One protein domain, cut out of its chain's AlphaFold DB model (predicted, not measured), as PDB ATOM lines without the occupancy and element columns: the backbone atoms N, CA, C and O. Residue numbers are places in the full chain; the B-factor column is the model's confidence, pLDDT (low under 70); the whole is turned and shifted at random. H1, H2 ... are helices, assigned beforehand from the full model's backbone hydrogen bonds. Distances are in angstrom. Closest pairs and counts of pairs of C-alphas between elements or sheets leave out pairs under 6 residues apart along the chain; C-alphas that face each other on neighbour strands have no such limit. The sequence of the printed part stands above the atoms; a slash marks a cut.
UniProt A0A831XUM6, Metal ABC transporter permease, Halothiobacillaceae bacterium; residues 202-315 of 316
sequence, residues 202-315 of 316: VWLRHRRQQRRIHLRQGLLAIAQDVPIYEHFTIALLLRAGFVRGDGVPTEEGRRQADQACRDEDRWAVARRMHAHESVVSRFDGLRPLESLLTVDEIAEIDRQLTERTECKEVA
ATOM      1  N   VAL A 202      11.776 -12.156  52.242       65.88
ATOM      2  CA  VAL A 202      13.129 -11.733  51.850       65.88
ATOM      3  C   VAL A 202      14.113 -11.999  52.980       65.88
ATOM      4  O   VAL A 202      15.153 -12.611  52.750       65.88
ATOM      5  N   TRP A 203      13.763 -11.630  54.210       66.94
ATOM      6  CA  TRP A 203      14.594 -11.889  55.381       66.94
ATOM      7  C   TRP A 203      14.830 -13.388  55.606       66.94
ATOM      8  O   TRP A 203      15.963 -13.809  55.850       66.94
ATOM      9  N   LEU A 204      13.795 -14.220  55.453       71.75
ATOM     10  CA  LEU A 204      13.922 -15.670  55.592       71.75
ATOM     11  C   LEU A 204      14.757 -16.284  54.461       71.75
ATOM     12  O   LEU A 204      15.582 -17.160  54.727       71.75
ATOM     13  N   ARG A 205      14.585 -15.824  53.212       69.81
ATOM     14  CA  ARG A 205      15.432 -16.233  52.077       69.81
ATOM     15  C   ARG A 205      16.881 -15.828  52.312       69.81
ATOM     16  O   ARG A 205      17.751 -16.677  52.162       69.81
ATOM     17  N   HIS A 206      17.131 -14.604  52.768       73.81
ATOM     18  CA  HIS A 206      18.475 -14.111  53.054       73.81
ATOM     19  C   HIS A 206      19.144 -14.916  54.173       73.81
ATOM     20  O   HIS A 206      20.262 -15.390  53.999       73.81
ATOM     21  N   ARG A 207      18.432 -15.208  55.272       74.12
ATOM     22  CA  ARG A 207      18.946 -16.078  56.345       74.12
ATOM     23  C   ARG A 207      19.205 -17.511  55.887       74.12
ATOM     24  O   ARG A 207      20.201 -18.113  56.287       74.12
ATOM     25  N   ARG A 208      18.323 -18.085  55.061       76.06
ATOM     26  CA  ARG A 208      18.531 -19.424  54.482       76.06
ATOM     27  C   ARG A 208      19.724 -19.437  53.526       76.06
ATOM     28  O   ARG A 208      20.481 -20.403  53.536       76.06
ATOM     29  N   GLN A 209      19.903 -18.379  52.743       73.62
ATOM     30  CA  GLN A 209      21.003 -18.243  51.796       73.62
ATOM     31  C   GLN A 209      22.340 -18.044  52.518       73.62
ATOM     32  O   GLN A 209      23.276 -18.777  52.223       73.62
ATOM     33  N   GLN A 210      22.401 -17.178  53.536       79.25
ATOM     34  CA  GLN A 210      23.580 -17.032  54.398       79.25
ATOM     35  C   GLN A 210      23.963 -18.364  55.051       79.25
ATOM     36  O   GLN A 210      25.116 -18.772  54.974       79.25
ATOM     37  N   ARG A 211      22.997 -19.110  55.611       79.88
ATOM     38  CA  ARG A 211      23.265 -20.454  56.154       79.88
ATOM     39  C   ARG A 211      23.880 -21.400  55.123       79.88
ATOM     40  O   ARG A 211      24.823 -22.103  55.458       79.88
ATOM     41  N   ARG A 212      23.363 -21.428  53.890       79.31
ATOM     42  CA  ARG A 212      23.919 -22.280  52.823       79.31
ATOM     43  C   ARG A 212      25.353 -21.889  52.462       79.31
ATOM     44  O   ARG A 212      26.176 -22.777  52.283       79.31
ATOM     45  N   ILE A 213      25.642 -20.590  52.399       81.44
ATOM     46  CA  ILE A 213      26.983 -20.074  52.093       81.44
ATOM     47  C   ILE A 213      27.970 -20.462  53.199       81.44
ATOM     48  O   ILE A 213      28.978 -21.097  52.904       81.44
ATOM     49  N   HIS A 214      27.650 -20.173  54.464       82.88
ATOM     50  CA  HIS A 214      28.538 -20.482  55.590       82.88
ATOM     51  C   HIS A 214      28.774 -21.988  55.754       82.88
ATOM     52  O   HIS A 214      29.896 -22.403  56.019       82.88
ATOM     53  N   LEU A 215      27.748 -22.825  55.549       82.75
ATOM     54  CA  LEU A 215      27.916 -24.280  55.607       82.75
ATOM     55  C   LEU A 215      28.884 -24.776  54.524       82.75
ATOM     56  O   LEU A 215      29.765 -25.574  54.820       82.75
ATOM     57  N   ARG A 216      28.751 -24.273  53.291       78.75
ATOM     58  CA  ARG A 216      29.626 -24.659  52.178       78.75
ATOM     59  C   ARG A 216      31.060 -24.176  52.387       78.75
ATOM     60  O   ARG A 216      31.978 -24.965  52.223       78.75
ATOM     61  N   GLN A 217      31.253 -22.927  52.814       82.50
ATOM     62  CA  GLN A 217      32.580 -22.404  53.163       82.50
ATOM     63  C   GLN A 217      33.232 -23.209  54.294       82.50
ATOM     64  O   GLN A 217      34.418 -23.510  54.225       82.50
ATOM     65  N   GLY A 218      32.450 -23.607  55.302       83.06
ATOM     66  CA  GLY A 218      32.923 -24.465  56.383       83.06
ATOM     67  C   GLY A 218      33.352 -25.856  55.907       83.06
ATOM     68  O   GLY A 218      34.401 -26.336  56.316       83.06
ATOM     69  N   LEU A 219      32.583 -26.486  55.015       83.62
ATOM     70  CA  LEU A 219      32.939 -27.784  54.429       83.62
ATOM     71  C   LEU A 219      34.197 -27.701  53.551       83.62
ATOM     72  O   LEU A 219      35.050 -28.577  53.636       83.62
ATOM     73  N   LEU A 220      34.353 -26.637  52.760       82.12
ATOM     74  CA  LEU A 220      35.558 -26.422  51.952       82.12
ATOM     75  C   LEU A 220      36.799 -26.172  52.816       82.12
ATOM     76  O   LEU A 220      37.864 -26.706  52.524       82.12
ATOM     77  N   ALA A 221      36.656 -25.423  53.913       83.56
ATOM     78  CA  ALA A 221      37.740 -25.233  54.873       83.56
ATOM     79  C   ALA A 221      38.161 -26.558  55.534       83.56
ATOM     80  O   ALA A 221      39.353 -26.793  55.692       83.56
ATOM     81  N   ILE A 222      37.204 -27.449  55.843       83.31
ATOM     82  CA  ILE A 222      37.498 -28.811  56.322       83.31
ATOM     83  C   ILE A 222      38.263 -29.616  55.262       83.31
ATOM     84  O   ILE A 222      39.229 -30.287  55.609       83.31
ATOM     85  N   ALA A 223      37.862 -29.550  53.987       82.94
ATOM     86  CA  ALA A 223      38.535 -30.275  52.904       82.94
ATOM     87  C   ALA A 223      39.980 -29.795  52.673       82.94
ATOM     88  O   ALA A 223      40.846 -30.585  52.313       82.94
ATOM     89  N   GLN A 224      40.235 -28.499  52.874       82.31
ATOM     90  CA  GLN A 224      41.543 -27.866  52.670       82.31
ATOM     91  C   GLN A 224      42.407 -27.825  53.943       82.31
ATOM     92  O   GLN A 224      43.489 -27.245  53.915       82.31
ATOM     93  N   ASP A 225      41.931 -28.410  55.048       80.62
ATOM     94  CA  ASP A 225      42.576 -28.394  56.372       80.62
ATOM     95  C   ASP A 225      42.893 -26.970  56.888       80.62
ATOM     96  O   ASP A 225      43.882 -26.713  57.576       80.62
ATOM     97  N   VAL A 226      42.034 -26.005  56.536       83.00
ATOM     98  CA  VAL A 226      42.168 -24.593  56.920       83.00
ATOM     99  C   VAL A 226      41.376 -24.325  58.207       83.00
ATOM    100  O   VAL A 226      40.203 -24.702  58.303       83.00
ATOM    101  N   PRO A 227      41.952 -23.621  59.201       78.75
ATOM    102  CA  PRO A 227      41.250 -23.313  60.442       78.75
ATOM    103  C   PRO A 227      40.050 -22.377  60.219       78.75
ATOM    104  O   PRO A 227      40.156 -21.315  59.604       78.75
ATOM    105  N   ILE A 228      38.897 -22.754  60.778       81.06
ATOM    106  CA  ILE A 228      37.650 -21.980  60.724       81.06
ATOM    107  C   ILE A 228      37.564 -21.099  61.974       81.06
ATOM    108  O   ILE A 228      37.375 -21.609  63.075       81.06
ATOM    109  N   TYR A 229      37.650 -19.777  61.819       77.81
ATOM    110  CA  TYR A 229      37.571 -18.837  62.951       77.81
ATOM    111  C   TYR A 229      36.155 -18.299  63.211       77.81
ATOM    112  O   TYR A 229      35.840 -17.819  64.303       77.81
ATOM    113  N   GLU A 230      35.268 -18.377  62.221       83.12
ATOM    114  CA  GLU A 230      33.971 -17.711  62.280       83.12
ATOM    115  C   GLU A 230      32.945 -18.503  63.106       83.12
ATOM    116  O   GLU A 230      32.523 -19.604  62.742       83.12
ATOM    117  N   HIS A 231      32.508 -17.923  64.229       83.50
ATOM    118  CA  HIS A 231      31.653 -18.597  65.215       83.50
ATOM    119  C   HIS A 231      30.316 -19.085  64.644       83.50
ATOM    120  O   HIS A 231      29.820 -20.141  65.039       83.50
ATOM    121  N   PHE A 232      29.731 -18.344  63.699       83.44
ATOM    122  CA  PHE A 232      28.473 -18.738  63.066       83.44
ATOM    123  C   PHE A 232      28.625 -20.019  62.233       83.44
ATOM    124  O   PHE A 232      27.754 -20.889  62.281       83.44
ATOM    125  N   THR A 233      29.746 -20.161  61.522       83.31
ATOM    126  CA  THR A 233      30.072 -21.340  60.711       83.31
ATOM    127  C   THR A 233      30.297 -22.566  61.591       83.31
ATOM    128  O   THR A 233      29.687 -23.607  61.351       83.31
ATOM    129  N   ILE A 234      31.073 -22.426  62.672       82.56
ATOM    130  CA  ILE A 234      31.314 -23.507  63.642       82.56
ATOM    131  C   ILE A 234      29.994 -23.973  64.267       82.56
ATOM    132  O   ILE A 234      29.687 -25.163  64.262       82.56
ATOM    133  N   ALA A 235      29.161 -23.041  64.745       84.62
ATOM    134  CA  ALA A 235      27.867 -23.372  65.341       84.62
ATOM    135  C   ALA A 235      26.935 -24.097  64.357       84.62
ATOM    136  O   ALA A 235      26.167 -24.978  64.752       84.62
ATOM    137  N   LEU A 236      26.990 -23.737  63.072       85.25
ATOM    138  CA  LEU A 236      26.199 -24.381  62.031       85.25
ATOM    139  C   LEU A 236      26.704 -25.799  61.721       85.25
ATOM    140  O   LEU A 236      25.880 -26.705  61.610       85.25
ATOM    141  N   LEU A 237      28.024 -25.999  61.637       82.94
ATOM    142  CA  LEU A 237      28.662 -27.304  61.413       82.94
ATOM    143  C   LEU A 237      28.444 -28.267  62.590       82.94
ATOM    144  O   LEU A 237      28.118 -29.434  62.366       82.94
ATOM    145  N   LEU A 238      28.536 -27.771  63.829       84.94
ATOM    146  CA  LEU A 238      28.200 -28.522  65.045       84.94
ATOM    147  C   LEU A 238      26.736 -28.976  65.021       84.94
ATOM    148  O   LEU A 238      26.427 -30.137  65.274       84.94
ATOM    149  N   ARG A 239      25.821 -28.066  64.663       85.94
ATOM    150  CA  ARG A 239      24.381 -28.355  64.605       85.94
ATOM    151  C   ARG A 239      24.004 -29.298  63.460       85.94
ATOM    152  O   ARG A 239      22.984 -29.971  63.557       85.94
ATOM    153  N   ALA A 240      24.800 -29.322  62.392       82.69
ATOM    154  CA  ALA A 240      24.659 -30.253  61.277       82.69
ATOM    155  C   ALA A 240      25.340 -31.613  61.531       82.69
ATOM    156  O   ALA A 240      25.113 -32.545  60.769       82.69
ATOM    157  N   GLY A 241      26.146 -31.745  62.594       84.06
ATOM    158  CA  GLY A 241      26.860 -32.981  62.933       84.06
ATOM    159  C   GLY A 241      28.143 -33.222  62.129       84.06
ATOM    160  O   GLY A 241      28.702 -34.317  62.188       84.06
ATOM    161  N   PHE A 242      28.631 -32.221  61.391       84.06
ATOM    162  CA  PHE A 242      29.848 -32.328  60.573       84.06
ATOM    163  C   PHE A 242      31.137 -32.117  61.372       84.06
ATOM    164  O   PHE A 242      32.210 -32.535  60.950       84.06
ATOM    165  N   VAL A 243      31.037 -31.491  62.542       84.19
ATOM    166  CA  VAL A 243      32.158 -31.226  63.450       84.19
ATOM    167  C   VAL A 243      31.728 -31.613  64.867       84.19
ATOM    168  O   VAL A 243      30.557 -31.451  65.218       84.19
ATOM    169  N   ARG A 244      32.637 -32.176  65.672       81.69
ATOM    170  CA  ARG A 244      32.406 -32.451  67.107       81.69
ATOM    171  C   ARG A 244      32.723 -31.219  67.955       81.69
ATOM    172  O   ARG A 244      33.388 -30.303  67.486       81.69
ATOM    173  N   GLY A 245      32.288 -31.215  69.218       72.69
ATOM    174  CA  GLY A 245      32.564 -30.123  70.168       72.69
ATOM    175  C   GLY A 245      34.047 -29.741  70.282       72.69
ATOM    176  O   GLY A 245      34.350 -28.582  70.537       72.69
ATOM    177  N   ASP A 246      34.945 -30.681  69.987       75.88
ATOM    178  CA  ASP A 246      36.402 -30.508  70.029       75.88
ATOM    179  C   ASP A 246      36.989 -29.861  68.755       75.88
ATOM    180  O   ASP A 246      38.203 -29.785  68.596       75.88
ATOM    181  N   GLY A 247      36.150 -29.445  67.800       71.75
ATOM    182  CA  GLY A 247      36.579 -28.845  66.529       71.75
ATOM    183  C   GLY A 247      37.035 -29.851  65.465       71.75
ATOM    184  O   GLY A 247      37.253 -29.466  64.320       71.75
ATOM    185  N   VAL A 248      37.119 -31.143  65.800       82.50
ATOM    186  CA  VAL A 248      37.510 -32.203  64.858       82.50
ATOM    187  C   VAL A 248      36.331 -32.575  63.938       82.50
ATOM    188  O   VAL A 248      35.229 -32.843  64.442       82.50
ATOM    189  N   PRO A 249      36.529 -32.634  62.605       83.12
ATOM    190  CA  PRO A 249      35.488 -33.044  61.666       83.12
ATOM    191  C   PRO A 249      35.102 -34.518  61.860       83.12
ATOM    192  O   PRO A 249      35.960 -35.386  62.044       83.12
ATOM    193  N   THR A 250      33.800 -34.807  61.818       86.31
ATOM    194  CA  THR A 250      33.259 -36.176  61.874       86.31
ATOM    195  C   THR A 250      33.527 -36.924  60.566       86.31
ATOM    196  O   THR A 250      33.826 -36.305  59.549       86.31
ATOM    197  N   GLU A 251      33.396 -38.257  60.555       84.75
ATOM    198  CA  GLU A 251      33.498 -39.032  59.304       84.75
ATOM    199  C   GLU A 251      32.499 -38.548  58.246       84.75
ATOM    200  O   GLU A 251      32.851 -38.412  57.078       84.75
ATOM    201  N   GLU A 252      31.278 -38.215  58.668       83.38
ATOM    202  CA  GLU A 252      30.265 -37.638  57.784       83.38
ATOM    203  C   GLU A 252      30.654 -36.229  57.313       83.38
ATOM    204  O   GLU A 252      30.504 -35.906  56.138       83.38
ATOM    205  N   GLY A 253      31.226 -35.402  58.196       82.19
ATOM    206  CA  GLY A 253      31.761 -34.090  57.831       82.19
ATOM    207  C   GLY A 253      32.876 -34.163  56.789       82.19
ATOM    208  O   GLY A 253      32.869 -33.371  55.851       82.19
ATOM    209  N   ARG A 254      33.787 -35.142  56.899       84.50
ATOM    210  CA  ARG A 254      34.842 -35.384  55.896       84.50
ATOM    211  C   ARG A 254      34.264 -35.826  54.557       84.50
ATOM    212  O   ARG A 254      34.615 -35.251  53.539       84.50
ATOM    213  N   ARG A 255      33.311 -36.765  54.551       82.19
ATOM    214  CA  ARG A 255      32.639 -37.201  53.312       82.19
ATOM    215  C   ARG A 255      31.953 -36.046  52.586       82.19
ATOM    216  O   ARG A 255      32.088 -35.917  51.372       82.19
ATOM    217  N   GLN A 256      31.244 -35.197  53.328       82.62
ATOM    218  CA  GLN A 256      30.577 -34.013  52.780       82.62
ATOM    219  C   GLN A 256      31.577 -32.951  52.302       82.62
ATOM    220  O   GLN A 256      31.337 -32.298  51.289       82.62
ATOM    221  N   ALA A 257      32.703 -32.789  53.000       82.25
ATOM    222  CA  ALA A 257      33.789 -31.903  52.591       82.25
ATOM    223  C   ALA A 257      34.447 -32.376  51.282       82.25
ATOM    224  O   ALA A 257      34.595 -31.583  50.352       82.25
ATOM    225  N   ASP A 258      34.735 -33.673  51.156       81.69
ATOM    226  CA  ASP A 258      35.287 -34.276  49.936       81.69
ATOM    227  C   ASP A 258      34.322 -34.154  48.754       81.69
ATOM    228  O   ASP A 258      34.740 -33.920  47.618       81.69
ATOM    229  N   GLN A 259      33.019 -34.314  49.005       81.31
ATOM    230  CA  GLN A 259      31.991 -34.108  47.987       81.31
ATOM    231  C   GLN A 259      31.923 -32.635  47.564       81.31
ATOM    232  O   GLN A 259      31.880 -32.348  46.370       81.31
ATOM    233  N   ALA A 260      31.974 -31.698  48.516       78.88
ATOM    234  CA  ALA A 260      31.979 -30.267  48.224       78.88
ATOM    235  C   ALA A 260      33.219 -29.835  47.416       78.88
ATOM    236  O   ALA A 260      33.091 -28.998  46.522       78.88
ATOM    237  N   CYS A 261      34.384 -30.425  47.703       79.94
ATOM    238  CA  CYS A 261      35.630 -30.190  46.972       79.94
ATOM    239  C   CYS A 261      35.545 -30.725  45.532       79.94
ATOM    240  O   CYS A 261      35.771 -29.979  44.579       79.94
ATOM    241  N   ARG A 262      35.090 -31.975  45.356       78.50
ATOM    242  CA  ARG A 262      34.848 -32.560  44.025       78.50
ATOM    243  C   ARG A 262      33.858 -31.750  43.201       78.50
ATOM    244  O   ARG A 262      34.066 -31.541  42.007       78.50
ATOM    245  N   ASP A 263      32.795 -31.265  43.835       77.50
ATOM    246  CA  ASP A 263      31.853 -30.366  43.183       77.50
ATOM    247  C   ASP A 263      32.548 -29.081  42.718       77.50
ATOM    248  O   ASP A 263      32.304 -28.643  41.598       77.50
ATOM    249  N   GLU A 264      33.414 -28.471  43.531       76.19
ATOM    250  CA  GLU A 264      34.148 -27.252  43.163       76.19
ATOM    251  C   GLU A 264      35.098 -27.458  41.969       76.19
ATOM    252  O   GLU A 264      35.136 -26.616  41.063       76.19
ATOM    253  N   ASP A 265      35.771 -28.606  41.899       78.50
ATOM    254  CA  ASP A 265      36.609 -28.988  40.757       78.50
ATOM    255  C   ASP A 265      35.782 -29.180  39.479       78.50
ATOM    256  O   ASP A 265      36.104 -28.609  38.427       78.50
ATOM    257  N   ARG A 266      34.653 -29.897  39.568       75.38
ATOM    258  CA  ARG A 266      33.701 -30.035  38.451       75.38
ATOM    259  C   ARG A 266      33.163 -28.673  38.007       75.38
ATOM    260  O   ARG A 266      33.097 -28.380  36.812       75.38
ATOM    261  N   TRP A 267      32.860 -27.793  38.962       72.62
ATOM    262  CA  TRP A 267      32.442 -26.409  38.723       72.62
ATOM    263  C   TRP A 267      33.519 -25.569  38.017       72.62
ATOM    264  O   TRP A 267      33.187 -24.666  37.237       72.62
ATOM    265  N   ALA A 268      34.801 -25.820  38.282       77.06
ATOM    266  CA  ALA A 268      35.916 -25.133  37.632       77.06
ATOM    267  C   ALA A 268      36.100 -25.564  36.166       77.06
ATOM    268  O   ALA A 268      36.512 -24.742  35.341       77.06
ATOM    269  N   VAL A 269      35.773 -26.817  35.837       76.12
ATOM    270  CA  VAL A 269      35.794 -27.351  34.465       76.12
ATOM    271  C   VAL A 269      34.567 -26.886  33.678       76.12
ATOM    272  O   VAL A 269      34.723 -26.288  32.611       76.12
ATOM    273  N   ALA A 270      33.361 -27.025  34.241       72.38
ATOM    274  CA  ALA A 270      32.109 -26.615  33.596       72.38
ATOM    275  C   ALA A 270      32.095 -25.123  33.206       72.38
ATOM    276  O   ALA A 270      31.628 -24.759  32.125       72.38
ATOM    277  N   ARG A 271      32.678 -24.248  34.044       70.19
ATOM    278  CA  ARG A 271      32.831 -22.810  33.740       70.19
ATOM    279  C   ARG A 271      33.658 -22.533  32.487       70.19
ATOM    280  O   ARG A 271      33.426 -21.519  31.837       70.19
ATOM    281  N   ARG A 272      34.632 -23.389  32.164       70.81
ATOM    282  CA  ARG A 272      35.474 -23.232  30.968       70.81
ATOM    283  C   ARG A 272      34.767 -23.735  29.713       70.81
ATOM    284  O   ARG A 272      34.926 -23.121  28.668       70.81
ATOM    285  N   MET A 273      33.977 -24.804  29.829       68.25
ATOM    286  CA  MET A 273      33.218 -25.385  28.715       68.25
ATOM    287  C   MET A 273      32.054 -24.499  28.268       68.25
ATOM    288  O   MET A 273      31.923 -24.197  27.087       68.25
ATOM    289  N   HIS A 274      31.236 -24.033  29.215       64.50
ATOM    290  CA  HIS A 274      29.988 -23.328  28.908       64.50
ATOM    291  C   HIS A 274      30.116 -21.802  28.970       64.50
ATOM    292  O   HIS A 274      29.119 -21.111  29.156       64.50
ATOM    293  N   ALA A 275      31.316 -21.238  28.785       58.12
ATOM    294  CA  ALA A 275      31.564 -19.791  28.876       58.12
ATOM    295  C   ALA A 275      30.706 -18.926  27.917       58.12
ATOM    296  O   ALA A 275      30.654 -17.705  28.067       58.12
ATOM    297  N   HIS A 276      30.026 -19.538  26.941       52.31
ATOM    298  CA  HIS A 276      29.165 -18.870  25.958       52.31
ATOM    299  C   HIS A 276      27.682 -19.269  26.033       52.31
ATOM    300  O   HIS A 276      26.879 -18.765  25.251       52.31
ATOM    301  N   GLU A 277      27.286 -20.131  26.974       59.75
ATOM    302  CA  GLU A 277      25.938 -20.698  27.017       59.75
ATOM    303  C   GLU A 277      25.099 -20.139  28.178       59.75
ATOM    304  O   GLU A 277      25.588 -19.882  29.279       59.75
ATOM    305  N   SER A 278      23.791 -19.970  27.952       53.50
ATOM    306  CA  SER A 278      22.832 -19.431  28.935       53.50
ATOM    307  C   SER A 278      22.747 -20.224  30.255       53.50
ATOM    308  O   SER A 278      22.215 -19.713  31.248       53.50
ATOM    309  N   VAL A 279      23.326 -21.430  30.299       53.44
ATOM    310  CA  VAL A 279      23.527 -22.264  31.497       53.44
ATOM    311  C   VAL A 279      24.318 -21.508  32.577       53.44
ATOM    312  O   VAL A 279      24.008 -21.640  33.763       53.44
ATOM    313  N   VAL A 280      25.209 -20.585  32.182       54.22
ATOM    314  CA  VAL A 280      25.985 -19.729  33.100       54.22
ATOM    315  C   VAL A 280      25.118 -18.857  33.998       54.22
ATOM    316  O   VAL A 280      25.463 -18.625  35.153       54.22
ATOM    317  N   SER A 281      23.941 -18.437  33.535       54.81
ATOM    318  CA  SER A 281      23.022 -17.634  34.354       54.81
ATOM    319  C   SER A 281      22.363 -18.418  35.498       54.81
ATOM    320  O   SER A 281      21.894 -17.820  36.468       54.81
ATOM    321  N   ARG A 282      22.323 -19.757  35.404       57.09
ATOM    322  CA  ARG A 282      21.792 -20.654  36.446       57.09
ATOM    323  C   ARG A 282      22.871 -21.121  37.421       57.09
ATOM    324  O   ARG A 282      22.535 -21.736  38.435       57.09
ATOM    325  N   PHE A 283      24.136 -20.825  37.132       58.91
ATOM    326  CA  PHE A 283      25.272 -21.158  37.977       58.91
ATOM    327  C   PHE A 283      25.335 -20.220  39.187       58.91
ATOM    328  O   PHE A 283      25.667 -19.045  39.069       58.91
ATOM    329  N   ASP A 284      25.008 -20.750  40.369       62.00
ATOM    330  CA  ASP A 284      25.046 -20.011  41.638       62.00
ATOM    331  C   ASP A 284      26.186 -20.440  42.575       62.00
ATOM    332  O   ASP A 284      26.325 -19.877  43.658       62.00
ATOM    333  N   GLY A 285      26.988 -21.438  42.176       63.09
ATOM    334  CA  GLY A 285      28.098 -21.982  42.968       63.09
ATOM    335  C   GLY A 285      27.672 -22.639  44.285       63.09
ATOM    336  O   GLY A 285      28.523 -22.942  45.115       63.09
ATOM    337  N   LEU A 286      26.369 -22.837  44.507       62.81
ATOM    338  CA  LEU A 286      25.807 -23.303  45.776       62.81
ATOM    339  C   LEU A 286      25.043 -24.620  45.629       62.81
ATOM    340  O   LEU A 286      24.955 -25.365  46.606       62.81
ATOM    341  N   ARG A 287      24.506 -24.928  44.445       65.62
ATOM    342  CA  ARG A 287      23.809 -26.194  44.166       65.62
ATOM    343  C   ARG A 287      24.760 -27.311  43.690       65.62
ATOM    344  O   ARG A 287      25.763 -26.997  43.046       65.62
ATOM    345  N   PRO A 288      24.450 -28.592  43.985       64.25
ATOM    346  CA  PRO A 288      25.139 -29.734  43.382       64.25
ATOM    347  C   PRO A 288      24.959 -29.726  41.864       64.25
ATOM    348  O   PRO A 288      23.868 -29.406  41.372       64.25
ATOM    349  N   LEU A 289      26.009 -30.089  41.127       65.12
ATOM    350  CA  LEU A 289      26.007 -30.068  39.658       65.12
ATOM    351  C   LEU A 289      24.955 -31.026  39.069       65.12
ATOM    352  O   LEU A 289      24.296 -30.705  38.086       65.12
ATOM    353  N   GLU A 290      24.710 -32.131  39.772       67.44
ATOM    354  CA  GLU A 290      23.688 -33.162  39.518       67.44
ATOM    355  C   GLU A 290      22.255 -32.619  39.448       67.44
ATOM    356  O   GLU A 290      21.367 -33.243  38.874       67.44
ATOM    357  N   SER A 291      22.005 -31.446  40.038       67.50
ATOM    358  CA  SER A 291      20.692 -30.791  39.992       67.50
ATOM    359  C   SER A 291      20.506 -29.859  38.790       67.50
ATOM    360  O   SER A 291      19.412 -29.323  38.598       67.50
ATOM    361  N   LEU A 292      21.570 -29.621  38.017       65.31
ATOM    362  CA  LEU A 292      21.616 -28.647  36.923       65.31
ATOM    363  C   LEU A 292      22.011 -29.266  35.578       65.31
ATOM    364  O   LEU A 292      21.554 -28.756  34.556       65.31
ATOM    365  N   LEU A 293      22.828 -30.322  35.585       68.25
ATOM    366  CA  LEU A 293      23.331 -31.014  34.399       68.25
ATOM    367  C   LEU A 293      22.793 -32.445  34.323       68.25
ATOM    368  O   LEU A 293      22.457 -33.065  35.334       68.25
ATOM    369  N   THR A 294      22.706 -32.959  33.103       75.19
ATOM    370  CA  THR A 294      22.350 -34.352  32.831       75.19
ATOM    371  C   THR A 294      23.497 -35.300  33.197       75.19
ATOM    372  O   THR A 294      24.651 -34.893  33.321       75.19
ATOM    373  N   VAL A 295      23.182 -36.586  33.382       77.06
ATOM    374  CA  VAL A 295      24.170 -37.612  33.765       77.06
ATOM    375  C   VAL A 295      25.309 -37.710  32.741       77.06
ATOM    376  O   VAL A 295      26.466 -37.849  33.131       77.06
ATOM    377  N   ASP A 296      24.999 -37.560  31.451       74.56
ATOM    378  CA  ASP A 296      25.981 -37.636  30.363       74.56
ATOM    379  C   ASP A 296      26.953 -36.441  30.368       74.56
ATOM    380  O   ASP A 296      28.157 -36.615  30.181       74.56
ATOM    381  N   GLU A 297      26.460 -35.232  30.657       72.94
ATOM    382  CA  GLU A 297      27.296 -34.028  30.793       72.94
ATOM    383  C   GLU A 297      28.245 -34.130  31.997       72.94
ATOM    384  O   GLU A 297      29.401 -33.715  31.921       72.94
ATOM    385  N   ILE A 298      27.786 -34.722  33.103       74.31
ATOM    386  CA  ILE A 298      28.621 -34.948  34.294       74.31
ATOM    387  C   ILE A 298      29.706 -35.990  34.001       74.31
ATOM    388  O   ILE A 298      30.852 -35.793  34.399       74.31
ATOM    389  N   ALA A 299      29.381 -37.054  33.259       76.19
ATOM    390  CA  ALA A 299      30.350 -38.073  32.858       76.19
ATOM    391  C   ALA A 299      31.446 -37.521  31.924       76.19
ATOM    392  O   ALA A 299      32.601 -37.939  32.013       76.19
ATOM    393  N   GLU A 300      31.115 -36.568  31.047       78.31
ATOM    394  CA  GLU A 300      32.105 -35.845  30.232       78.31
ATOM    395  C   GLU A 300      33.035 -34.983  31.100       78.31
ATOM    396  O   GLU A 300      34.253 -35.022  30.923       78.31
ATOM    397  N   ILE A 301      32.485 -34.248  32.074       75.62
ATOM    398  CA  ILE A 301      33.277 -33.434  33.008       75.62
ATOM    399  C   ILE A 301      34.218 -34.318  33.840       75.62
ATOM    400  O   ILE A 301      35.392 -33.978  34.000       75.62
ATOM    401  N   ASP A 302      33.723 -35.452  34.341       78.44
ATOM    402  CA  ASP A 302      34.515 -36.395  35.135       78.44
ATOM    403  C   ASP A 302      35.659 -37.011  34.317       78.44
ATOM    404  O   ASP A 302      36.786 -37.076  34.810       78.44
ATOM    405  N   ARG A 303      35.425 -37.372  33.046       76.81
ATOM    406  CA  ARG A 303      36.480 -37.880  32.151       76.81
ATOM    407  C   ARG A 303      37.634 -36.885  32.000       76.81
ATOM    408  O   ARG A 303      38.795 -37.269  32.121       76.81
ATOM    409  N   GLN A 304      37.332 -35.601  31.821       70.81
ATOM    410  CA  GLN A 304      38.367 -34.569  31.674       70.81
ATOM    411  C   GLN A 304      39.105 -34.241  32.978       70.81
ATOM    412  O   GLN A 304      40.262 -33.805  32.948       70.81
ATOM    413  N   LEU A 305      38.459 -34.433  34.131       71.31
ATOM    414  CA  LEU A 305      39.127 -34.353  35.431       71.31
ATOM    415  C   LEU A 305      40.150 -35.488  35.580       71.31
ATOM    416  O   LEU A 305      41.289 -35.223  35.971       71.31
ATOM    417  N   THR A 306      39.788 -36.721  35.213       71.06
ATOM    418  CA  THR A 306      40.700 -37.876  35.253       71.06
ATOM    419  C   THR A 306      41.911 -37.673  34.336       71.06
ATOM    420  O   THR A 306      43.040 -37.734  34.820       71.06
ATOM    421  N   GLU A 307      41.697 -37.282  33.074       67.25
ATOM    422  CA  GLU A 307      42.775 -37.024  32.098       67.25
ATOM    423  C   GLU A 307      43.774 -35.944  32.568       67.25
ATOM    424  O   GLU A 307      44.975 -36.013  32.301       67.25
ATOM    425  N   ARG A 308      43.309 -34.931  33.312       59.25
ATOM    426  CA  ARG A 308      44.186 -33.894  33.886       59.25
ATOM    427  C   ARG A 308      45.017 -34.367  35.061       59.25
ATOM    428  O   ARG A 308      46.117 -33.847  35.261       59.25
ATOM    429  N   THR A 309      44.459 -35.257  35.869       60.62
ATOM    430  CA  THR A 309      45.147 -35.772  37.053       60.62
ATOM    431  C   THR A 309      46.318 -36.641  36.595       60.62
ATOM    432  O   THR A 309      47.442 -36.404  37.025       60.62
ATOM    433  N   GLU A 310      46.089 -37.486  35.584       46.75
ATOM    434  CA  GLU A 310      47.126 -38.285  34.915       46.75
ATOM    435  C   GLU A 310      48.208 -37.409  34.255       46.75
ATOM    436  O   GLU A 310      49.400 -37.662  34.405       46.75
ATOM    437  N   CYS A 311      47.834 -36.314  33.585       44.56
ATOM    438  CA  CYS A 311      48.800 -35.427  32.923       44.56
ATOM    439  C   CYS A 311      49.668 -34.614  33.914       44.56
ATOM    440  O   CYS A 311      50.797 -34.244  33.593       44.56
ATOM    441  N   LYS A 312      49.171 -34.346  35.133       47.00
ATOM    442  CA  LYS A 312      49.967 -33.747  36.222       47.00
ATOM    443  C   LYS A 312      50.920 -34.749  36.869       47.00
ATOM    444  O   LYS A 312      52.021 -34.354  37.234       47.00
ATOM    445  N   GLU A 313      50.502 -36.002  37.006       42.47
ATOM    446  CA  GLU A 313      51.290 -37.075  37.625       42.47
ATOM    447  C   GLU A 313      52.431 -37.553  36.711       42.47
ATOM    448  O   GLU A 313      53.498 -37.919  37.185       42.47
ATOM    449  N   VAL A 314      52.256 -37.452  35.388       48.53
ATOM    450  CA  VAL A 314      53.315 -37.710  34.390       48.53
ATOM    451  C   VAL A 314      54.322 -36.548  34.278       48.53
ATOM    452  O   VAL A 314      55.410 -36.724  33.733       48.53
ATOM    453  N   ALA A 315      53.984 -35.356  34.785       43.25
ATOM    454  CA  ALA A 315      54.813 -34.150  34.696       43.25
ATOM    455  C   ALA A 315      55.575 -33.793  35.994       43.25
ATOM    456  O   ALA A 315      56.316 -32.805  35.986       43.25
TER     457      ALA A 315
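This is residues 202 to 315 of the 316 residues of the protein "Metal ABC transporter permease" of Halothiobacillaceae bacterium (UniProt A0A831XUM6). A long helix, H3, stands as a post in the middle of a loose Z-like frame: H1 meets it towards one end and H5 towards the other, and two stretches stick out to opposite sides, residues 202 to 208 of H1 and residues 306 to 315, of which 306 to 313 belong to H5. H2 packs across H1, and short H4 lies near the far end of H3. The printed part has 114 residues with five named helices, H1 to H5 in chain order, and no named strand; its class is all helix. It is only just loose, close to compact, with a radius of gyration of the C-alphas of 16.2 A, and flat, spanning 42 by 40 by 21 A.

H3, residues 251 to 273, is 33.5 A long and begins at C-alpha 251 (33.498, -39.032, 59.304). H1, residues 202 to 223, is 31.5 A long, from C-alpha 202 (13.129, -11.733, 51.850). H2 is residues 231 to 240 and H4 residues 278 to 282. H5, residues 295 to 313, is 27.4 A long and ends at C-alpha 313 (51.290, -37.075, 37.625).

H3 touches H1 with residues 253 to 261 alone, about perpendicular at 79 degrees; the closest C-alphas, of Leu 219 and Ala 257, are 4.6 A apart. H3 touches H5 with residues 265 to 270 alone, about perpendicular at 86 degrees, closest at the C-alphas of Arg 266 and Ile 301, 6.4 A. H1 touches H2, about perpendicular at 85 degrees, closest at the C-alphas of His 214 and Thr 233, 5.4 A. H3 and H4 are close but not clearly touching, with the C-alphas of Arg 271 and Val 280 closest at 7.5 A. H1 and H5 are apart. Every O i to N i+4 pair is within hydrogen-bond range in H1, H2 and H5; H3 has 18 of 19, and H4 has 0 of 1, with 2 of 2 O i to N i+3 pairs.

The C-alphas farthest apart, of Trp 203 and Val 314, are 51.1 A apart. The printed part has no cut; H4 to H5 is a long link of 12 residues. Mean pLDDT of the printed part is 73.5, under 70 at residues 202 to 203, 205, 273 to 293 and 307 to 315.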